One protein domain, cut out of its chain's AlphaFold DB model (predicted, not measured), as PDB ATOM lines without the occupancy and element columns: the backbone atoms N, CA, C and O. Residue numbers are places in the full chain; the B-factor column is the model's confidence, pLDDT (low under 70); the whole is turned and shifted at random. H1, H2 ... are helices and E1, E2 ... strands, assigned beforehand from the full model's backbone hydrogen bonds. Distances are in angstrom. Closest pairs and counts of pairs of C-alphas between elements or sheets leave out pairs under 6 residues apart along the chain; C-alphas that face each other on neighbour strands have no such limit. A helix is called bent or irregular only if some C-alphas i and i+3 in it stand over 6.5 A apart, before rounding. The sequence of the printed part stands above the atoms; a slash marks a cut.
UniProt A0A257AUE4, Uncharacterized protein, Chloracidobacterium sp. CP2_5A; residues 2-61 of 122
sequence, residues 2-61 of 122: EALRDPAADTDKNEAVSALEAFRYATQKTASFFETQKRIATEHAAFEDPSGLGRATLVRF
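What this domain is: This is residues 2 to 61 of the 122 residues of an uncharacterized protein of Chloracidobacterium sp. CP2_5A (UniProt A0A257AUE4). One long helix, H1, starts at a small two-stranded sheet, and the stretch after it swings back beside the helix in a wide loop to reach that sheet again. The short strands E1 and E2 make the sheet at the first end of H1, and residues 2 to 15 wind in ahead of E1. The printed part has 60 residues, with E1, H1 and E2 in that order; the sheet is antiparallel, order E1 - E2. The class is mixed, helices and strands, with under half of the residues in named elements. The whole is only just loose, close to compact, with a radius of gyration of the C-alphas of 12.8 A, and only just flat, spanning 35 by 27 by 15 A.

Where its parts are: Start at residue 2 and pass the unnamed stretch to residue 15. Find C-alpha 16 at (137.771, 172.387, 126.674), where E1, residues 16 to 18, begins. H1, residues 19 to 36, runs 25.7 A from C-alpha 19 at (147.747, 172.076, 126.039) to C-alpha 36 at (151.388, 193.634, 112.522). E2, residues 57 to 60, ends at C-alpha 60, (136.984, 173.231, 130.723).

How they stand to each other: Look first at E1 and E2, antiparallel neighbours at 164 degrees. N 17 and O 59 are 2.8 A apart and N 58 and O 17 are 2.9 A apart, both within hydrogen-bond range. The link from E1 to H1 is tight. In H1, which is not bent, every O i to N i+4 pair is within hydrogen-bond range. The closest C-alphas of H1 and E2 are those of Ala 19 and Leu 58, 6.0 A apart.

The domain as a whole: The C-alphas farthest apart, of Lys 38 and Ser 51, are 36.7 A apart, and both lie in the long link of 20 residues from H1 to E2. The printed part has no cut. Its mean pLDDT is 86.0, and residue 3 is the one residue under 70.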
ATOM      1  N   GLU A   2     145.529 184.075 128.355       71.50
ATOM      2  CA  GLU A   2     144.415 184.477 127.484       71.50
ATOM      3  C   GLU A   2     143.825 183.305 126.685       71.50
ATOM      4  O   GLU A   2     142.612 183.175 126.614       71.50
ATOM      5  N   ALA A   3     144.668 182.370 126.227       67.75
ATOM      6  CA  ALA A   3     144.237 181.132 125.565       67.75
ATOM      7  C   ALA A   3     143.288 180.264 126.419       67.75
ATOM      8  O   ALA A   3     142.550 179.451 125.895       67.75
ATOM      9  N   LEU A   4     143.301 180.428 127.744       73.00
ATOM     10  CA  LEU A   4     142.433 179.676 128.657       73.00
ATOM     11  C   LEU A   4     141.040 180.301 128.822       73.00
ATOM     12  O   LEU A   4     140.208 179.759 129.545       73.00
ATOM     13  N   ARG A   5     140.816 181.483 128.243       73.50
ATOM     14  CA  ARG A   5     139.587 182.274 128.401       73.50
ATOM     15  C   ARG A   5     138.964 182.683 127.071       73.50
ATOM     16  O   ARG A   5     137.802 183.069 127.062       73.50
ATOM     17  N   ASP A   6     139.730 182.633 125.985       79.88
ATOM     18  CA  ASP A   6     139.252 182.944 124.644       79.88
ATOM     19  C   ASP A   6     138.631 181.692 123.989       79.88
ATOM     20  O   ASP A   6     139.344 180.704 123.785       79.88
ATOM     21  N   PRO A   7     137.337 181.717 123.608       74.50
ATOM     22  CA  PRO A   7     136.685 180.619 122.893       74.50
ATOM     23  C   PRO A   7     137.334 180.260 121.548       74.50
ATOM     24  O   PRO A   7     137.052 179.197 120.998       74.50
ATOM     25  N   ALA A   8     138.167 181.136 120.978       81.50
ATOM     26  CA  ALA A   8     138.930 180.845 119.768       81.50
ATOM     27  C   ALA A   8     140.077 179.844 120.001       81.50
ATOM     28  O   ALA A   8     140.575 179.276 119.032       81.50
ATOM     29  N   ALA A   9     140.494 179.622 121.253       83.38
ATOM     30  CA  ALA A   9     141.516 178.632 121.581       83.38
ATOM     31  C   ALA A   9     140.984 177.191 121.542       83.38
ATOM     32  O   ALA A   9     141.745 176.292 121.213       83.38
ATOM     33  N   ASP A  10     139.697 176.977 121.828       86.00
ATOM     34  CA  ASP A  10     139.013 175.691 121.639       86.00
ATOM     35  C   ASP A  10     138.701 175.516 120.144       86.00
ATOM     36  O   ASP A  10     137.763 176.117 119.599       86.00
ATOM     37  N   THR A  11     139.565 174.777 119.448       84.88
ATOM     38  CA  THR A  11     139.508 174.622 117.989       84.88
ATOM     39  C   THR A  11     138.624 173.465 117.555       84.88
ATOM     40  O   THR A  11     138.062 173.521 116.458       84.88
ATOM     41  N   ASP A  12     138.473 172.442 118.397       83.69
ATOM     42  CA  ASP A  12     137.605 171.291 118.140       83.69
ATOM     43  C   ASP A  12     136.180 171.455 118.708       83.69
ATOM     44  O   ASP A  12     135.306 170.643 118.399       83.69
ATOM     45  N   LYS A  13     135.923 172.560 119.422       84.25
ATOM     46  CA  LYS A  13     134.617 172.988 119.947       84.25
ATOM     47  C   LYS A  13     134.025 172.000 120.941       84.25
ATOM     48  O   LYS A  13     132.817 171.770 120.946       84.25
ATOM     49  N   ASN A  14     134.873 171.435 121.793       83.38
ATOM     50  CA  ASN A  14     134.479 170.440 122.791       83.38
ATOM     51  C   ASN A  14     134.292 171.017 124.215       83.38
ATOM     52  O   ASN A  14     134.178 170.241 125.180       83.38
ATOM     53  N   GLU A  15     134.273 172.352 124.328       86.56
ATOM     54  CA  GLU A  15     134.200 173.146 125.563       86.56
ATOM     55  C   GLU A  15     135.383 172.937 126.522       86.56
ATOM     56  O   GLU A  15     135.287 173.106 127.747       86.56
ATOM     57  N   ALA A  16     136.524 172.552 125.965       88.31
ATOM     58  CA  ALA A  16     137.771 172.387 126.674       88.31
ATOM     59  C   ALA A  16     138.932 172.943 125.846       88.31
ATOM     60  O   ALA A  16     138.906 172.953 124.626       88.31
ATOM     61  N   VAL A  17     139.973 173.418 126.527       90.38
ATOM     62  CA  VAL A  17     141.225 173.835 125.887       90.38
ATOM     63  C   VAL A  17     142.313 172.862 126.298       90.38
ATOM     64  O   VAL A  17     142.647 172.737 127.484       90.38
ATOM     65  N   SER A  18     142.870 172.170 125.310       91.62
ATOM     66  CA  SER A  18     144.033 171.301 125.480       91.62
ATOM     67  C   SER A  18     145.348 172.090 125.525       91.62
ATOM     68  O   SER A  18     145.428 173.254 125.118       91.62
ATOM     69  N   ALA A  19     146.419 171.462 126.016       90.38
ATOM     70  CA  ALA A  19     147.747 172.076 126.039       90.38
ATOM     71  C   ALA A  19     148.261 172.426 124.631       90.38
ATOM     72  O   ALA A  19     148.832 173.500 124.429       90.38
ATOM     73  N   LEU A  20     148.009 171.556 123.651       91.12
ATOM     74  CA  LEU A  20     148.374 171.778 122.254       91.12
ATOM     75  C   LEU A  20     147.604 172.956 121.646       91.12
ATOM     76  O   LEU A  20     148.180 173.758 120.914       91.12
ATOM     77  N   GLU A  21     146.318 173.080 121.950       90.56
ATOM     78  CA  GLU A  21     145.497 174.203 121.496       90.56
ATOM     79  C   GLU A  21     145.935 175.525 122.113       90.56
ATOM     80  O   GLU A  21     146.140 176.504 121.393       90.56
ATOM     81  N   ALA A  22     146.182 175.539 123.424       91.88
ATOM     82  CA  ALA A  22     146.714 176.711 124.104       91.88
ATOM     83  C   ALA A  22     148.062 177.148 123.504       91.88
ATOM     84  O   ALA A  22     148.285 178.343 123.289       91.88
ATOM     85  N   PHE A  23     148.940 176.187 123.191       91.44
ATOM     86  CA  PHE A  23     150.209 176.443 122.512       91.44
ATOM     87  C   PHE A  23     150.000 177.030 121.111       91.44
ATOM     88  O   PHE A  23     150.585 178.061 120.787       91.44
ATOM     89  N   ARG A  24     149.144 176.415 120.286       91.44
ATOM     90  CA  ARG A  24     148.853 176.884 118.921       91.44
ATOM     91  C   ARG A  24     148.276 178.293 118.915       91.44
ATOM     92  O   ARG A  24     148.754 179.128 118.151       91.44
ATOM     93  N   TYR A  25     147.316 178.569 119.796       91.75
ATOM     94  CA  TYR A  25     146.732 179.899 119.953       91.75
ATOM     95  C   TYR A  25     147.806 180.933 120.322       91.75
ATOM     96  O   TYR A  25     147.896 181.992 119.700       91.75
ATOM     97  N   ALA A  26     148.666 180.622 121.300       91.56
ATOM     98  CA  ALA A  26     149.738 181.524 121.717       91.56
ATOM     99  C   ALA A  26     150.765 181.767 120.599       91.56
ATOM    100  O   ALA A  26     151.130 182.915 120.344       91.56
ATOM    101  N   THR A  27     151.193 180.716 119.896       90.56
ATOM    102  CA  THR A  27     152.133 180.822 118.772       90.56
ATOM    103  C   THR A  27     151.549 181.657 117.636       90.56
ATOM    104  O   THR A  27     152.226 182.555 117.133       90.56
ATOM    105  N   GLN A  28     150.283 181.430 117.270       90.00
ATOM    106  CA  GLN A  28     149.604 182.218 116.242       90.00
ATOM    107  C   GLN A  28     149.517 183.693 116.639       90.00
ATOM    108  O   GLN A  28     149.825 184.567 115.834       90.00
ATOM    109  N   LYS A  29     149.162 183.989 117.893       89.94
ATOM    110  CA  LYS A  29     149.057 185.370 118.374       89.94
ATOM    111  C   LYS A  29     150.403 186.094 118.379       89.94
ATOM    112  O   LYS A  29     150.469 187.260 117.991       89.94
ATOM    113  N   THR A  30     151.469 185.404 118.779       88.94
ATOM    114  CA  THR A  30     152.834 185.936 118.707       88.94
ATOM    115  C   THR A  30     153.224 186.227 117.262       88.94
ATOM    116  O   THR A  30     153.693 187.327 116.982       88.94
ATOM    117  N   ALA A  31     152.967 185.305 116.328       88.25
ATOM    118  CA  ALA A  31     153.232 185.531 114.907       88.25
ATOM    119  C   ALA A  31     152.488 186.773 114.381       88.25
ATOM    120  O   ALA A  31     153.123 187.694 113.864       88.25
ATOM    121  N   SER A  32     151.178 186.868 114.636       88.00
ATOM    122  CA  SER A  32     150.360 188.018 114.232       88.00
ATOM    123  C   SER A  32     150.859 189.344 114.817       88.00
ATOM    124  O   SER A  32     150.786 190.380 114.155       88.00
ATOM    125  N   PHE A  33     151.376 189.344 116.051       90.12
ATOM    126  CA  PHE A  33     151.956 190.539 116.670       90.12
ATOM    127  C   PHE A  33     153.195 191.032 115.909       90.12
ATOM    128  O   PHE A  33     153.278 192.218 115.583       90.12
ATOM    129  N   PHE A  34     154.134 190.137 115.586       90.50
ATOM    130  CA  PHE A  34     155.336 190.491 114.824       90.50
ATOM    131  C   PHE A  34     154.990 190.961 113.403       90.50
ATOM    132  O   PHE A  34     155.490 192.004 112.974       90.50
ATOM    133  N   GLU A  35     154.071 190.272 112.720       89.50
ATOM    134  CA  GLU A  35     153.576 190.663 111.393       89.50
ATOM    135  C   GLU A  35     152.944 192.061 111.406       89.50
ATOM    136  O   GLU A  35     153.309 192.921 110.601       89.50
ATOM    137  N   THR A  36     152.059 192.331 112.372       91.88
ATOM    138  CA  THR A  36     151.388 193.634 112.522       91.88
ATOM    139  C   THR A  36     152.391 194.760 112.775       91.88
ATOM    140  O   THR A  36     152.229 195.873 112.272       91.88
ATOM    141  N   GLN A  37     153.466 194.481 113.518       92.19
ATOM    142  CA  GLN A  37     154.533 195.449 113.781       92.19
ATOM    143  C   GLN A  37     155.576 195.553 112.659       92.19
ATOM    144  O   GLN A  37     156.522 196.331 112.798       92.19
ATOM    145  N   LYS A  38     155.423 194.803 111.555       90.62
ATOM    146  CA  LYS A  38     156.417 194.687 110.472       90.62
ATOM    147  C   LYS A  38     157.802 194.287 110.992       90.62
ATOM    148  O   LYS A  38     158.826 194.787 110.530       90.62
ATOM    149  N   ARG A  39     157.826 193.407 111.993       89.31
ATOM    150  CA  ARG A  39     159.038 192.865 112.609       89.31
ATOM    151  C   ARG A  39     159.180 191.391 112.258       89.31
ATOM    152  O   ARG A  39     158.192 190.692 112.068       89.31
ATOM    153  N   ILE A  40     160.420 190.923 112.206       84.25
ATOM    154  CA  ILE A  40     160.727 189.504 112.026       84.25
ATOM    155  C   ILE A  40     160.762 188.854 113.410       84.25
ATOM    156  O   ILE A  40     161.450 189.352 114.302       84.25
ATOM    157  N   ALA A  41     160.026 187.756 113.591       84.31
ATOM    158  CA  ALA A  41     160.165 186.911 114.771       84.31
ATOM    159  C   ALA A  41     161.476 186.124 114.654       84.31
ATOM    160  O   ALA A  41     161.658 185.352 113.719       84.31
ATOM    161  N   THR A  42     162.411 186.352 115.573       86.81
ATOM    162  CA  THR A  42     163.725 185.687 115.552       86.81
ATOM    163  C   THR A  42     163.722 184.335 116.261       86.81
ATOM    164  O   THR A  42     164.697 183.599 116.165       86.81
ATOM    165  N   GLU A  43     162.636 183.997 116.959       84.25
ATOM    166  CA  GLU A  43     162.469 182.746 117.694       84.25
ATOM    167  C   GLU A  43     161.102 182.133 117.382       84.25
ATOM    168  O   GLU A  43     160.081 182.825 117.356       84.25
ATOM    169  N   HIS A  44     161.090 180.818 117.167       84.25
ATOM    170  CA  HIS A  44     159.883 180.041 116.919       84.25
ATOM    171  C   HIS A  44     159.770 178.964 117.986       84.25
ATOM    172  O   HIS A  44     160.627 178.087 118.089       84.25
ATOM    173  N   ALA A  45     158.709 179.030 118.788       87.81
ATOM    174  CA  ALA A  45     158.436 177.993 119.764       87.81
ATOM    175  C   ALA A  45     158.149 176.669 119.037       87.81
ATOM    176  O   ALA A  45     157.335 176.622 118.111       87.81
ATOM    177  N   ALA A  46     158.801 175.598 119.477       87.88
ATOM    178  CA  ALA A  46     158.530 174.239 119.033       87.88
ATOM    179  C   ALA A  46     157.759 173.485 120.124       87.88
ATOM    180  O   ALA A  46     157.970 173.717 121.315       87.88
ATOM    181  N   PHE A  47     156.869 172.586 119.712       87.12
ATOM    182  CA  PHE A  47     156.136 171.702 120.612       87.12
ATOM    183  C   PHE A  47     156.255 170.274 120.097       87.12
ATOM    184  O   PHE A  47     155.748 169.952 119.022       87.12
ATOM    185  N   GLU A  48     156.946 169.437 120.862       87.44
ATOM    186  CA  GLU A  48     157.086 168.011 120.591       87.44
ATOM    187  C   GLU A  48     156.217 167.230 121.572       87.44
ATOM    188  O   GLU A  48     156.247 167.484 122.777       87.44
ATOM    189  N   ASP A  49     155.443 166.276 121.055       86.62
ATOM    190  CA  ASP A  49     154.483 165.510 121.850       86.62
ATOM    191  C   ASP A  49     154.625 163.992 121.639       86.62
ATOM    192  O   ASP A  49     153.713 163.342 121.122       86.62
ATOM    193  N   PRO A  50     155.777 163.394 121.996       80.69
ATOM    194  CA  PRO A  50     155.997 161.962 121.807       80.69
ATOM    195  C   PRO A  50     155.074 161.099 122.683       80.69
ATOM    196  O   PRO A  50     154.808 159.947 122.343       80.69
ATOM    197  N   SER A  51     154.586 161.639 123.804       79.38
ATOM    198  CA  SER A  51     153.721 160.950 124.769       79.38
ATOM    199  C   SER A  51     152.227 161.262 124.613       79.38
ATOM    200  O   SER A  51     151.413 160.604 125.259       79.38
ATOM    201  N   GLY A  52     151.841 162.225 123.770       80.00
ATOM    202  CA  GLY A  52     150.442 162.631 123.579       80.00
ATOM    203  C   GLY A  52     149.882 163.548 124.678       80.00
ATOM    204  O   GLY A  52     148.667 163.751 124.747       80.00
ATOM    205  N   LEU A  53     150.739 164.094 125.549       82.31
ATOM    206  CA  LEU A  53     150.370 165.002 126.640       82.31
ATOM    207  C   LEU A  53     149.816 166.342 126.145       82.31
ATOM    208  O   LEU A  53     149.126 167.023 126.900       82.31
ATOM    209  N   GLY A  54     150.040 166.708 124.881       85.31
ATOM    210  CA  GLY A  54     149.418 167.878 124.262       85.31
ATOM    211  C   GLY A  54     147.888 167.843 124.309       85.31
ATOM    212  O   GLY A  54     147.251 168.893 124.281       85.31
ATOM    213  N   ARG A  55     147.289 166.655 124.449       83.44
ATOM    214  CA  ARG A  55     145.836 166.459 124.579       83.44
ATOM    215  C   ARG A  55     145.307 166.708 125.988       83.44
ATOM    216  O   ARG A  55     144.094 166.779 126.165       83.44
ATOM    217  N   ALA A  56     146.185 166.821 126.986       86.44
ATOM    218  CA  ALA A  56     145.762 167.049 128.357       86.44
ATOM    219  C   ALA A  56     144.921 168.328 128.430       86.44
ATOM    220  O   ALA A  56     145.354 169.407 128.012       86.44
ATOM    221  N   THR A  57     143.702 168.190 128.946       88.06
ATOM    222  CA  THR A  57     142.801 169.317 129.143       88.06
ATOM    223  C   THR A  57     143.361 170.238 130.219       88.06
ATOM    224  O   THR A  57     143.528 169.823 131.365       88.06
ATOM    225  N   LEU A  58     143.625 171.494 129.860       87.44
ATOM    226  CA  LEU A  58     144.078 172.515 130.804       87.44
ATOM    227  C   LEU A  58     142.900 173.195 131.494       87.44
ATOM    228  O   LEU A  58     142.946 173.453 132.695       87.44
ATOM    229  N   VAL A  59     141.853 173.501 130.730       88.31
ATOM    230  CA  VAL A  59     140.649 174.182 131.215       88.31
ATOM    231  C   VAL A  59     139.428 173.606 130.513       88.31
ATOM    232  O   VAL A  59     139.481 173.308 129.324       88.31
ATOM    233  N   ARG A  60     138.328 173.468 131.256       87.00
ATOM    234  CA  ARG A  60     136.984 173.231 130.723       87.00
ATOM    235  C   ARG A  60     136.103 174.424 131.056       87.00
ATOM    236  O   ARG A  60     136.324 175.110 132.055       87.00
ATOM    237  N   PHE A  61     135.104 174.666 130.230       85.69
ATOM    238  CA  PHE A  61     134.101 175.699 130.450       85.69
ATOM    239  C   PHE A  61     132.720 175.167 130.056       85.69
ATOM    240  O   PHE A  61     132.570 173.981 129.772       85.69
TER     241      PHE A  61